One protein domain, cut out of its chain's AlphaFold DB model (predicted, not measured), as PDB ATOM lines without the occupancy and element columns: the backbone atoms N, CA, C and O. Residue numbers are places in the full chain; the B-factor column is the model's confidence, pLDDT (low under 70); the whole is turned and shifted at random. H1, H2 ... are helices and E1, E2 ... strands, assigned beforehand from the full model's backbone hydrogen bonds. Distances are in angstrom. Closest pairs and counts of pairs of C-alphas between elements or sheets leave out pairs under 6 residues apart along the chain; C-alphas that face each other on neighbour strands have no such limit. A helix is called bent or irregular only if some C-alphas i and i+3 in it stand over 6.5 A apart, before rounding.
ATOM      1  N   VAL A   3     -15.452 -25.633  30.831       90.50
ATOM      2  CA  VAL A   3     -14.236 -26.441  30.987       90.50
ATOM      3  C   VAL A   3     -14.178 -27.462  29.856       90.50
ATOM      4  O   VAL A   3     -15.117 -28.233  29.668       90.50
ATOM      5  N   ASP A   4     -13.082 -27.456  29.100       90.31
ATOM      6  CA  ASP A   4     -12.805 -28.428  28.042       90.31
ATOM      7  C   ASP A   4     -11.359 -28.918  28.158       90.31
ATOM      8  O   ASP A   4     -10.417 -28.172  27.887       90.31
ATOM      9  N   HIS A   5     -11.190 -30.177  28.574       86.88
ATOM     10  CA  HIS A   5      -9.889 -30.794  28.844       86.88
ATOM     11  C   HIS A   5      -9.011 -29.898  29.746       86.88
ATOM     12  O   HIS A   5      -9.335 -29.708  30.917       86.88
ATOM     13  N   ASP A   6      -7.942 -29.314  29.194       89.50
ATOM     14  CA  ASP A   6      -6.978 -28.463  29.908       89.50
ATOM     15  C   ASP A   6      -7.258 -26.956  29.741       89.50
ATOM     16  O   ASP A   6      -6.451 -26.113  30.137       89.50
ATOM     17  N   THR A   7      -8.386 -26.593  29.124       91.62
ATOM     18  CA  THR A   7      -8.766 -25.202  28.851       91.62
ATOM     19  C   THR A   7      -9.971 -24.788  29.684       91.62
ATOM     20  O   THR A   7     -10.996 -25.467  29.720       91.62
ATOM     21  N   VAL A   8      -9.870 -23.612  30.307       93.31
ATOM     22  CA  VAL A   8     -10.987 -22.946  30.985       93.31
ATOM     23  C   VAL A   8     -11.324 -21.666  30.231       93.31
ATOM     24  O   VAL A   8     -10.488 -20.770  30.112       93.31
ATOM     25  N   LEU A   9     -12.559 -21.568  29.738       94.38
ATOM     26  CA  LEU A   9     -13.098 -20.350  29.141       94.38
ATOM     27  C   LEU A   9     -13.973 -19.616  30.163       94.38
ATOM     28  O   LEU A   9     -15.012 -20.125  30.598       94.38
ATOM     29  N   LEU A  10     -13.556 -18.395  30.504       92.50
ATOM     30  CA  LEU A  10     -14.322 -17.482  31.346       92.50
ATOM     31  C   LEU A  10     -15.320 -16.692  30.494       92.50
ATOM     32  O   LEU A  10     -14.953 -16.043  29.513       92.50
ATOM     33  N   THR A  11     -16.589 -16.744  30.878       90.06
ATOM     34  CA  THR A  11     -17.680 -15.974  30.281       90.06
ATOM     35  C   THR A  11     -17.831 -14.618  30.976       90.06
ATOM     36  O   THR A  11     -17.224 -14.351  32.013       90.06
ATOM     37  N   ALA A  12     -18.685 -13.746  30.431       89.19
ATOM     38  CA  ALA A  12     -19.004 -12.469  31.072       89.19
ATOM     39  C   ALA A  12     -19.566 -12.650  32.495       89.19
ATOM     40  O   ALA A  12     -19.167 -11.931  33.405       89.19
ATOM     41  N   SER A  13     -20.433 -13.646  32.702       85.31
ATOM     42  CA  SER A  13     -20.981 -13.963  34.024       85.31
ATOM     43  C   SER A  13     -19.895 -14.410  35.003       85.31
ATOM     44  O   SER A  13     -19.949 -14.037  36.170       85.31
ATOM     45  N   ASP A  14     -18.877 -15.140  34.536       90.88
ATOM     46  CA  ASP A  14     -17.755 -15.540  35.392       90.88
ATOM     47  C   ASP A  14     -16.948 -14.325  35.863       90.88
ATOM     48  O   ASP A  14     -16.542 -14.270  37.021       90.88
ATOM     49  N   LEU A  15     -16.762 -13.321  34.999       90.19
ATOM     50  CA  LEU A  15     -16.110 -12.065  35.382       90.19
ATOM     51  C   LEU A  15     -16.931 -11.293  36.421       90.19
ATOM     52  O   LEU A  15     -16.358 -10.739  37.355       90.19
ATOM     53  N   THR A  16     -18.261 -11.287  36.296       88.56
ATOM     54  CA  THR A  16     -19.145 -10.698  37.309       88.56
ATOM     55  C   THR A  16     -18.998 -11.411  38.651       88.56
ATOM     56  O   THR A  16     -18.774 -10.746  39.662       88.56
ATOM     57  N   VAL A  17     -19.034 -12.749  38.665       89.12
ATOM     58  CA  VAL A  17     -18.824 -13.544  39.887       89.12
ATOM     59  C   VAL A  17     -17.458 -13.235  40.498       89.12
ATOM     60  O   VAL A  17     -17.388 -12.910  41.677       89.12
ATOM     61  N   ALA A  18     -16.391 -13.245  39.696       91.31
ATOM     62  CA  ALA A  18     -15.036 -12.943  40.153       91.31
ATOM     63  C   ALA A  18     -14.903 -11.532  40.749       91.31
ATOM     64  O   ALA A  18     -14.168 -11.343  41.712       91.31
ATOM     65  N   SER A  19     -15.613 -10.550  40.180       91.50
ATOM     66  CA  SER A  19     -15.601  -9.165  40.665       91.50
ATOM     67  C   SER A  19     -16.329  -8.976  41.996       91.50
ATOM     68  O   SER A  19     -16.007  -8.049  42.736       91.50
ATOM     69  N   ASN A  20     -17.288  -9.855  42.302       89.81
ATOM     70  CA  ASN A  20     -18.032  -9.840  43.558       89.81
ATOM     71  C   ASN A  20     -17.351 -10.701  44.635       89.81
ATOM     72  O   ASN A  20     -17.285 -10.291  45.792       89.81
ATOM     73  N   CYS A  21     -16.877 -11.896  44.267       90.12
ATOM     74  CA  CYS A  21     -16.248 -12.864  45.163       90.12
ATOM     75  C   CYS A  21     -15.363 -13.854  44.381       90.12
ATOM     76  O   CYS A  21     -15.848 -14.781  43.724       90.12
ATOM     77  N   GLU A  22     -14.042 -13.725  44.505       92.88
ATOM     78  CA  GLU A  22     -13.072 -14.603  43.843       92.88
ATOM     79  C   GLU A  22     -13.180 -16.067  44.300       92.88
ATOM     80  O   GLU A  22     -12.952 -16.995  43.521       92.88
ATOM     81  N   TRP A  23     -13.599 -16.299  45.546       92.25
ATOM     82  CA  TRP A  23     -13.802 -17.648  46.072       92.25
ATOM     83  C   TRP A  23     -14.992 -18.355  45.417       92.25
ATOM     84  O   TRP A  23     -14.967 -19.566  45.206       92.25
ATOM     85  N   GLN A  24     -16.031 -17.608  45.049       90.25
ATOM     86  CA  GLN A  24     -17.212 -18.164  44.396       90.25
ATOM     87  C   GLN A  24     -16.924 -18.580  42.950       90.25
ATOM     88  O   GLN A  24     -17.469 -19.580  42.472       90.25
ATOM     89  N   LEU A  25     -15.996 -17.886  42.282       92.25
ATOM     90  CA  LEU A  25     -15.453 -18.326  40.998       92.25
ATOM     91  C   LEU A  25     -14.739 -19.680  41.140       92.25
ATOM     92  O   LEU A  25     -15.016 -20.598  40.370       92.25
ATOM     93  N   LEU A  26     -13.864 -19.829  42.144       93.75
ATOM     94  CA  LEU A  26     -13.156 -21.090  42.410       93.75
ATOM     95  C   LEU A  26     -14.117 -22.224  42.781       93.75
ATOM     96  O   LEU A  26     -13.983 -23.334  42.278       93.75
ATOM     97  N   ALA A  27     -15.133 -21.939  43.596       92.88
ATOM     98  CA  ALA A  27     -16.185 -22.895  43.923       92.88
ATOM     99  C   ALA A  27     -16.957 -23.364  42.677       92.88
ATOM    100  O   ALA A  27     -17.326 -24.533  42.578       92.88
ATOM    101  N   SER A  28     -17.187 -22.465  41.720       91.56
ATOM    102  CA  SER A  28     -17.816 -22.813  40.444       91.56
ATOM    103  C   SER A  28     -16.889 -23.681  39.587       91.56
ATOM    104  O   SER A  28     -17.335 -24.683  39.038       91.56
ATOM    105  N   LEU A  29     -15.590 -23.367  39.541       93.31
ATOM    106  CA  LEU A  29     -14.592 -24.193  38.851       93.31
ATOM    107  C   LEU A  29     -14.498 -25.603  39.446       93.31
ATOM    108  O   LEU A  29     -14.501 -26.583  38.708       93.31
ATOM    109  N   ASP A  30     -14.446 -25.727  40.772       94.50
ATOM    110  CA  ASP A  30     -14.402 -27.035  41.428       94.50
ATOM    111  C   ASP A  30     -15.665 -27.861  41.143       94.50
ATOM    112  O   ASP A  30     -15.583 -29.088  41.076       94.50
ATOM    113  N   HIS A  31     -16.823 -27.217  40.956       93.31
ATOM    114  CA  HIS A  31     -18.037 -27.905  40.525       93.31
ATOM    115  C   HIS A  31     -17.913 -28.440  39.094       93.31
ATOM    116  O   HIS A  31     -18.157 -29.624  38.876       93.31
ATOM    117  N   GLU A  32     -17.478 -27.606  38.142       90.69
ATOM    118  CA  GLU A  32     -17.262 -28.026  36.747       90.69
ATOM    119  C   GLU A  32     -16.208 -29.147  36.634       90.69
ATOM    120  O   GLU A  32     -16.307 -30.018  35.775       90.69
ATOM    121  N   LEU A  33     -15.227 -29.180  37.543       92.12
ATOM    122  CA  LEU A  33     -14.220 -30.245  37.644       92.12
ATOM    123  C   LEU A  33     -14.696 -31.491  38.419       92.12
ATOM    124  O   LEU A  33     -13.914 -32.426  38.604       92.12
ATOM    125  N   GLY A  34     -15.937 -31.514  38.914       93.19
ATOM    126  CA  GLY A  34     -16.509 -32.644  39.654       93.19
ATOM    127  C   GLY A  34     -15.940 -32.851  41.062       93.19
ATOM    128  O   GLY A  34     -16.074 -33.931  41.633       93.19
ATOM    129  N   ARG A  35     -15.286 -31.838  41.641       95.19
ATOM    130  CA  ARG A  35     -14.665 -31.899  42.979       95.19
ATOM    131  C   ARG A  35     -15.633 -31.557  44.107       95.19
ATOM    132  O   ARG A  35     -15.340 -31.846  45.266       95.19
ATOM    133  N   ARG A  36     -16.762 -30.918  43.786       93.94
ATOM    134  CA  ARG A  36     -17.798 -30.522  44.746       93.94
ATOM    135  C   ARG A  36     -19.183 -30.445  44.118       93.94
ATOM    136  O   ARG A  36     -19.334 -30.290  42.903       93.94
ATOM    137  N   ASP A  37     -20.186 -30.434  44.986       92.81
ATOM    138  CA  ASP A  37     -21.562 -30.140  44.605       92.81
ATOM    139  C   ASP A  37     -21.723 -28.700  44.111       92.81
ATOM    140  O   ASP A  37     -20.962 -27.788  44.478       92.81
ATOM    141  N   ARG A  38     -22.756 -28.509  43.283       83.88
ATOM    142  CA  ARG A  38     -23.095 -27.214  42.698       83.88
ATOM    143  C   ARG A  38     -23.343 -26.193  43.809       83.88
ATOM    144  O   ARG A  38     -24.159 -26.468  44.693       83.88
ATOM    145  N   PRO A  39     -22.686 -25.020  43.778       79.94
ATOM    146  CA  PRO A  39     -23.049 -23.924  44.661       79.94
ATOM    147  C   PRO A  39     -24.543 -23.602  44.512       79.94
ATOM    148  O   PRO A  39     -25.075 -23.709  43.401       79.94
ATOM    149  N   PRO A  40     -25.236 -23.228  45.600       80.88
ATOM    150  CA  PRO A  40     -26.620 -22.801  45.489       80.88
ATOM    151  C   PRO A  40     -26.714 -21.616  44.515       80.88
ATOM    152  O   PRO A  40     -25.795 -20.792  44.475       80.88
ATOM    153  N   PRO A  41     -27.791 -21.533  43.717       73.69
ATOM    154  CA  PRO A  41     -28.013 -20.373  42.870       73.69
ATOM    155  C   PRO A  41     -28.113 -19.124  43.749       73.69
ATOM    156  O   PRO A  41     -28.768 -19.142  44.791       73.69
ATOM    157  N   GLU A  42     -27.434 -18.062  43.333       74.12
ATOM    158  CA  GLU A  42     -27.507 -16.764  43.993       74.12
ATOM    159  C   GLU A  42     -28.600 -15.917  43.339       74.12
ATOM    160  O   GLU A  42     -28.793 -15.966  42.120       74.12
ATOM    161  N   ASP A  43     -29.318 -15.146  44.153       76.25
ATOM    162  CA  ASP A  43     -30.337 -14.228  43.659       76.25
ATOM    163  C   ASP A  43     -29.676 -13.081  42.884       76.25
ATOM    164  O   ASP A  43     -29.116 -12.143  43.455       76.25
ATOM    165  N   ASP A  44     -29.772 -13.129  41.557       75.06
ATOM    166  CA  ASP A  44     -29.302 -12.051  40.695       75.06
ATOM    167  C   ASP A  44     -30.390 -10.971  40.562       75.06
ATOM    168  O   ASP A  44     -31.337 -11.060  39.772       75.06
ATOM    169  N   ALA A  45     -30.244  -9.909  41.355       83.44
ATOM    170  CA  ALA A  45     -31.151  -8.765  41.339       83.44
ATOM    171  C   ALA A  45     -31.197  -8.046  39.978       83.44
ATOM    172  O   ALA A  45     -32.212  -7.424  39.653       83.44
ATOM    173  N   MET A  46     -30.122  -8.100  39.182       80.62
ATOM    174  CA  MET A  46     -30.128  -7.569  37.822       80.62
ATOM    175  C   MET A  46     -30.958  -8.467  36.913       80.62
ATOM    176  O   MET A  46     -31.858  -7.952  36.252       80.62
ATOM    177  N   LEU A  47     -30.747  -9.787  36.955       83.00
ATOM    178  CA  LEU A  47     -31.541 -10.751  36.189       83.00
ATOM    179  C   LEU A  47     -33.037 -10.606  36.485       83.00
ATOM    180  O   LEU A  47     -33.834 -10.504  35.552       83.00
ATOM    181  N   ALA A  48     -33.418 -10.507  37.761       87.62
ATOM    182  CA  ALA A  48     -34.810 -10.309  38.169       87.62
ATOM    183  C   ALA A  48     -35.429  -9.032  37.569       87.62
ATOM    184  O   ALA A  48     -36.602  -9.015  37.197       87.62
ATOM    185  N   ARG A  49     -34.642  -7.958  37.435       91.56
ATOM    186  CA  ARG A  49     -35.091  -6.691  36.833       91.56
ATOM    187  C   ARG A  49     -35.141  -6.747  35.309       91.56
ATOM    188  O   ARG A  49     -35.962  -6.056  34.707       91.56
ATOM    189  N   THR A  50     -34.249  -7.507  34.677       89.94
ATOM    190  CA  THR A  50     -34.069  -7.493  33.218       89.94
ATOM    191  C   THR A  50     -34.757  -8.636  32.486       89.94
ATOM    192  O   THR A  50     -34.907  -8.526  31.271       89.94
ATOM    193  N   ALA A  51     -35.204  -9.690  33.180       88.00
ATOM    194  CA  ALA A  51     -35.833 -10.860  32.566       88.00
ATOM    195  C   ALA A  51     -37.035 -10.478  31.684       88.00
ATOM    196  O   ALA A  51     -37.002 -10.676  30.470       88.00
ATOM    197  N   GLU A  52     -38.053  -9.830  32.257       94.56
ATOM    198  CA  GLU A  52     -39.272  -9.473  31.519       94.56
ATOM    199  C   GLU A  52     -39.006  -8.446  30.389       94.56
ATOM    200  O   GLU A  52     -39.448  -8.665  29.253       94.56
ATOM    201  N   PRO A  53     -38.247  -7.344  30.597       97.00
ATOM    202  CA  PRO A  53     -37.849  -6.473  29.490       97.00
ATOM    203  C   PRO A  53     -37.071  -7.189  28.376       97.00
ATOM    204  O   PRO A  53     -37.281  -6.866  27.200       97.00
ATOM    205  N   GLY A  54     -36.204  -8.139  28.735       93.62
ATOM    206  CA  GLY A  54     -35.420  -8.952  27.809       93.62
ATOM    207  C   GLY A  54     -36.303  -9.843  26.942       93.62
ATOM    208  O   GLY A  54     -36.234  -9.766  25.716       93.62
ATOM    209  N   GLU A  55     -37.227 -10.585  27.549       93.69
ATOM    210  CA  GLU A  55     -38.184 -11.435  26.829       93.69
ATOM    211  C   GLU A  55     -39.036 -10.636  25.835       93.69
ATOM    212  O   GLU A  55     -39.194 -11.026  24.674       93.69
ATOM    213  N   ARG A  56     -39.535  -9.459  26.245       97.50
ATOM    214  CA  ARG A  56     -40.278  -8.567  25.336       97.50
ATOM    215  C   ARG A  56     -39.411  -8.070  24.182       97.50
ATOM    216  O   ARG A  56     -39.919  -7.857  23.079       97.50
ATOM    217  N   HIS A  57     -38.123  -7.823  24.428       96.12
ATOM    218  CA  HIS A  57     -37.187  -7.426  23.383       96.12
ATOM    219  C   HIS A  57     -36.962  -8.566  22.384       96.12
ATOM    220  O   HIS A  57     -37.157  -8.353  21.187       96.12
ATOM    221  N   GLU A  58     -36.644  -9.769  22.861       94.06
ATOM    222  CA  GLU A  58     -36.445 -10.956  22.024       94.06
ATOM    223  C   GLU A  58     -37.680 -11.265  21.168       94.06
ATOM    224  O   GLU A  58     -37.559 -11.448  19.957       94.06
ATOM    225  N   ALA A  59     -38.883 -11.222  21.752       94.81
ATOM    226  CA  ALA A  59     -40.132 -11.440  21.022       94.81
ATOM    227  C   ALA A  59     -40.342 -10.416  19.891       94.81
ATOM    228  O   ALA A  59     -40.824 -10.756  18.805       94.81
ATOM    229  N   ARG A  60     -39.952  -9.153  20.117       97.56
ATOM    230  CA  ARG A  60     -40.024  -8.096  19.099       97.56
ATOM    231  C   ARG A  60     -39.060  -8.362  17.946       97.56
ATOM    232  O   ARG A  60     -39.457  -8.221  16.790       97.56
ATOM    233  N   ILE A  61     -37.823  -8.753  18.253       96.56
ATOM    234  CA  ILE A  61     -36.810  -9.092  17.246       96.56
ATOM    235  C   ILE A  61     -37.249 -10.314  16.439       96.56
ATOM    236  O   ILE A  61     -37.247 -10.260  15.211       96.56
ATOM    237  N   LEU A  62     -37.721 -11.370  17.106       94.94
ATOM    238  CA  LEU A  62     -38.208 -12.584  16.453       94.94
ATOM    239  C   LEU A  62     -39.352 -12.286  15.475       94.94
ATOM    240  O   LEU A  62     -39.351 -12.776  14.347       94.94
ATOM    241  N   LYS A  63     -40.303 -11.428  15.868       96.81
ATOM    242  CA  LYS A  63     -41.380 -10.978  14.976       96.81
ATOM    243  C   LYS A  63     -40.838 -10.286  13.721       96.81
ATOM    244  O   LYS A  63     -41.362 -10.529  12.639       96.81
ATOM    245  N   GLY A  64     -39.810  -9.447  13.859       97.31
ATOM    246  CA  GLY A  64     -39.153  -8.792  12.726       97.31
ATOM    247  C   GLY A  64     -38.423  -9.783  11.817       97.31
ATOM    248  O   GLY A  64     -38.593  -9.741  10.602       97.31
ATOM    249  N   LEU A  65     -37.678 -10.726  12.397       96.00
ATOM    250  CA  LEU A  65     -36.949 -11.751  11.643       96.00
ATOM    251  C   LEU A  65     -37.887 -12.636  10.817       96.00
ATOM    252  O   LEU A  65     -37.617 -12.857   9.637       96.00
ATOM    253  N   ARG A  66     -39.029 -13.050  11.388       95.50
ATOM    254  CA  ARG A  66     -40.064 -13.839  10.691       95.50
ATOM    255  C   ARG A  66     -40.615 -13.148   9.436       95.50
ATOM    256  O   ARG A  66     -41.144 -13.821   8.559       95.50
ATOM    257  N   GLN A  67     -40.522 -11.821   9.348       96.94
ATOM    258  CA  GLN A  67     -40.959 -11.060   8.172       96.94
ATOM    259  C   GLN A  67     -39.869 -10.942   7.098       96.94
ATOM    260  O   GLN A  67     -40.186 -10.674   5.943       96.94
ATOM    261  N   GLN A  68     -38.599 -11.111   7.467       95.69
ATOM    262  CA  GLN A  68     -37.451 -10.852   6.593       95.69
ATOM    263  C   GLN A  68     -36.840 -12.132   6.024       95.69
ATOM    264  O   GLN A  68     -36.253 -12.107   4.945       95.69
ATOM    265  N   CYS A  69     -36.951 -13.247   6.746       92.06
ATOM    266  CA  CYS A  69     -36.327 -14.503   6.356       92.06
ATOM    267  C   CYS A  69     -37.023 -15.716   6.994       92.06
ATOM    268  O   CYS A  69     -37.742 -15.568   7.986       92.06
ATOM    269  N   PRO A  70     -36.807 -16.928   6.452       92.75
ATOM    270  CA  PRO A  70     -37.163 -18.158   7.146       92.75
ATOM    271  C   PRO A  70     -36.430 -18.237   8.490       92.75
ATOM    272  O   PRO A  70     -35.205 -18.136   8.535       92.75
ATOM    273  N   VAL A  71     -37.179 -18.432   9.575       92.44
ATOM    274  CA  VAL A  71     -36.638 -18.574  10.933       92.44
ATOM    275  C   VAL A  71     -36.828 -20.011  11.398       92.44
ATOM    276  O   VAL A  71     -37.903 -20.585  11.234       92.44
ATOM    277  N   VAL A  72     -35.781 -20.575  11.998       88.25
ATOM    278  CA  VAL A  72     -35.837 -21.847  12.720       88.25
ATOM    279  C   VAL A  72     -35.832 -21.535  14.207       88.25
ATOM    280  O   VAL A  72     -34.936 -20.850  14.696       88.25
ATOM    281  N   GLU A  73     -36.848 -22.017  14.912       84.44
ATOM    282  CA  GLU A  73     -36.979 -21.846  16.355       84.44
ATOM    283  C   GLU A  73     -36.526 -23.122  17.052       84.44
ATOM    284  O   GLU A  73     -36.868 -24.232  16.645       84.44
ATOM    285  N   ILE A  74     -35.716 -22.939  18.086       81.88
ATOM    286  CA  ILE A  74     -35.153 -24.008  18.897       81.88
ATOM    287  C   ILE A  74     -35.755 -23.856  20.290       81.88
ATOM    288  O   ILE A  74     -35.951 -22.734  20.764       81.88
ATOM    289  N   GLU A  75     -36.081 -24.976  20.926       75.94
ATOM    290  CA  GLU A  75     -36.666 -24.971  22.261       75.94
ATOM    291  C   GLU A  75     -35.724 -24.283  23.261       75.94
ATOM    292  O   GLU A  75     -34.514 -24.517  23.253       75.94
ATOM    293  N   LYS A  76     -36.276 -23.425  24.129       68.00
ATOM    294  CA  LYS A  76     -35.522 -22.767  25.205       68.00
ATOM    295  C   LYS A  76     -35.257 -23.759  26.347       68.00
ATOM    296  O   LYS A  76     -35.748 -23.571  27.455       68.00
ATOM    297  N   LEU A  77     -34.481 -24.807  26.080       60.25
ATOM    298  CA  LEU A  77     -33.881 -25.642  27.118       60.25
ATOM    299  C   LEU A  77     -32.397 -25.299  27.245       60.25
ATOM    300  O   LEU A  77     -31.609 -25.516  26.328       60.25
ATOM    301  N   PHE A  78     -32.023 -24.790  28.418       58.44
ATOM    302  CA  PHE A  78     -30.635 -24.715  28.874       58.44
ATOM    303  C   PHE A  78     -30.267 -25.996  29.633       58.44
ATOM    304  O   PHE A  78     -29.789 -25.965  30.766       58.44
ATOM    305  N   ASP A  79     -30.524 -27.142  29.014       63.56
ATOM    306  CA  ASP A  79     -29.946 -28.409  29.432       63.56
ATOM    307  C   ASP A  79     -29.028 -28.949  28.329       63.56
ATOM    308  O   ASP A  79     -29.022 -28.479  27.185       63.56
ATOM    309  N   ALA A  80     -28.192 -29.923  28.687       61.28
ATOM    310  CA  ALA A  80     -27.234 -30.498  27.749       61.28
ATOM    311  C   ALA A  80     -27.934 -31.087  26.506       61.28
ATOM    312  O   ALA A  80     -27.400 -31.014  25.399       61.28
ATOM    313  N   ALA A  81     -29.147 -31.625  26.670       67.69
ATOM    314  CA  ALA A  81     -29.942 -32.177  25.578       67.69
ATOM    315  C   ALA A  81     -30.423 -31.087  24.601       67.69
ATOM    316  O   ALA A  81     -30.258 -31.232  23.386       67.69
ATOM    317  N   GLY A  82     -30.945 -29.974  25.117       64.94
ATOM    318  CA  GLY A  82     -31.389 -28.809  24.359       64.94
ATOM    319  C   GLY A  82     -30.243 -28.138  23.608       64.94
ATOM    320  O   GLY A  82     -30.384 -27.799  22.431       64.94
ATOM    321  N   GLN A  83     -29.062 -28.049  24.225       65.38
ATOM    322  CA  GLN A  83     -27.869 -27.511  23.570       65.38
ATOM    323  C   GLN A  83     -27.402 -28.395  22.400       65.38
ATOM    324  O   GLN A  83     -27.086 -27.884  21.320       65.38
ATOM    325  N   VAL A  84     -27.404 -29.722  22.564       71.88
ATOM    326  CA  VAL A  84     -27.081 -30.664  21.476       71.88
ATOM    327  C   VAL A  84     -28.103 -30.559  20.342       71.88
ATOM    328  O   VAL A  84     -27.712 -30.468  19.172       71.88
ATOM    329  N   ALA A  85     -29.398 -30.508  20.664       72.44
ATOM    330  CA  ALA A  85     -30.461 -30.349  19.674       72.44
ATOM    331  C   ALA A  85     -30.298 -29.049  18.863       72.44
ATOM    332  O   ALA A  85     -30.407 -29.071  17.633       72.44
ATOM    333  N   ALA A  86     -29.941 -27.943  19.525       67.50
ATOM    334  CA  ALA A  86     -29.686 -26.651  18.887       67.50
ATOM    335  C   ALA A  86     -28.544 -26.706  17.856       67.50
ATOM    336  O   ALA A  86     -28.668 -26.196  16.734       67.50
ATOM    337  N   ILE A  87     -27.433 -27.361  18.211       76.50
ATOM    338  CA  ILE A  87     -26.263 -27.515  17.333       76.50
ATOM    339  C   ILE A  87     -26.626 -28.341  16.093       76.50
ATOM    340  O   ILE A  87     -26.286 -27.958  14.970       76.50
ATOM    341  N   VAL A  88     -27.333 -29.459  16.278       80.31
ATOM    342  CA  VAL A  88     -27.765 -30.333  15.176       80.31
ATOM    343  C   VAL A  88     -28.729 -29.603  14.238       80.31
ATOM    344  O   VAL A  88     -28.544 -29.633  13.015       80.31
ATOM    345  N   ALA A  89     -29.717 -28.891  14.788       76.25
ATOM    346  CA  ALA A  89     -30.663 -28.101  14.006       76.25
ATOM    347  C   ALA A  89     -29.943 -27.032  13.167       76.25
ATOM    348  O   ALA A  89     -30.200 -26.904  11.973       76.25
ATOM    349  N   THR A  90     -28.959 -26.341  13.745       73.00
ATOM    350  CA  THR A  90     -28.175 -25.319  13.033       73.00
ATOM    351  C   THR A  90     -27.344 -25.922  11.892       73.00
ATOM    352  O   THR A  90     -27.326 -25.396  10.778       73.00
ATOM    353  N   ARG A  91     -26.681 -27.062  12.131       77.75
ATOM    354  CA  ARG A  91     -25.835 -27.732  11.126       77.75
ATOM    355  C   ARG A  91     -26.628 -28.300   9.952       77.75
ATOM    356  O   ARG A  91     -26.168 -28.205   8.818       77.75
ATOM    357  N   SER A  92     -27.815 -28.854  10.201       70.50
ATOM    358  CA  SER A  92     -28.670 -29.402   9.134       70.50
ATOM    359  C   SER A  92     -29.203 -28.324   8.180       70.50
ATOM    360  O   SER A  92     -29.437 -28.601   7.006       70.50
ATOM    361  N   GLN A  93     -29.320 -27.079   8.650       65.00
ATOM    362  CA  GLN A  93     -29.739 -25.930   7.842       65.00
ATOM    363  C   GLN A  93     -28.572 -25.285   7.067       65.00
ATOM    364  O   GLN A  93     -28.777 -24.736   5.986       65.00
ATOM    365  N   GLY A  94     -27.339 -25.384   7.579       59.78
ATOM    366  CA  GLY A  94     -26.132 -24.797   6.974       59.78
ATOM    367  C   GLY A  94     -25.594 -25.506   5.721       59.78
ATOM    368  O   GLY A  94     -24.703 -24.971   5.068       59.78
ATOM    369  N   GLY A  95     -26.133 -26.675   5.355       52.03
ATOM    370  CA  GLY A  95     -25.706 -27.466   4.188       52.03
ATOM    371  C   GLY A  95     -26.248 -26.998   2.829       52.03
ATOM    372  O   GLY A  95     -26.045 -27.680   1.828       52.03
TER     373      GLY A  95
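Overview. This is residues 3 to 95 of the 97 residues of an uncharacterized protein of Agrococcus sediminis (UniProt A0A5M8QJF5). This is an open, loose frame: the helical hairpin H1 and H2 and short strand E1 lie at one end, and the long, kinked helix H3 leads away, with H4 across an empty gap from it. The 93 printed residues run E1, H1, H2, H3, H4, mostly helix, flat, spanning 47 by 34 by 18 A, with radius of gyration of the C-alphas 17.4 A.

Arrangement. Start at E1, residues 7 to 9, which pairs with no named strand; residues 3 to 4 pair antiparallel with its residues 7 to 8. Next come H1, residues 12 to 20, and H2, residues 22 to 32, which touch at Ala 18 and Leu 25, their closest C-alphas, 5.5 A apart, at a steep tilt of 44 degrees, opposite ways. H3, residues 45 to 68, and H4, residues 80 to 93, are apart. Every O i to N i+4 pair is within hydrogen-bond range in H1, H2 and H4, and 17 of 20 in H3.

Along the chain. Find C-alpha 7 at (-8.766, -25.202, 28.851), where E1 begins. From C-alpha 45 at (-31.151, -8.765, 41.339), H3 runs 35.4 A with a kink of 40 degrees near residue 52; it is irregular, C-alphas 49 and 52 being 7.3 A apart. H4, 20.6 A, ends at C-alpha 93.

Size, cuts and confidence. The printed part has no cut; the links H2 to H3 and H3 to H4 are long. Look for pLDDT under 70 at residues 76 to 83, 86 and 93 to 95.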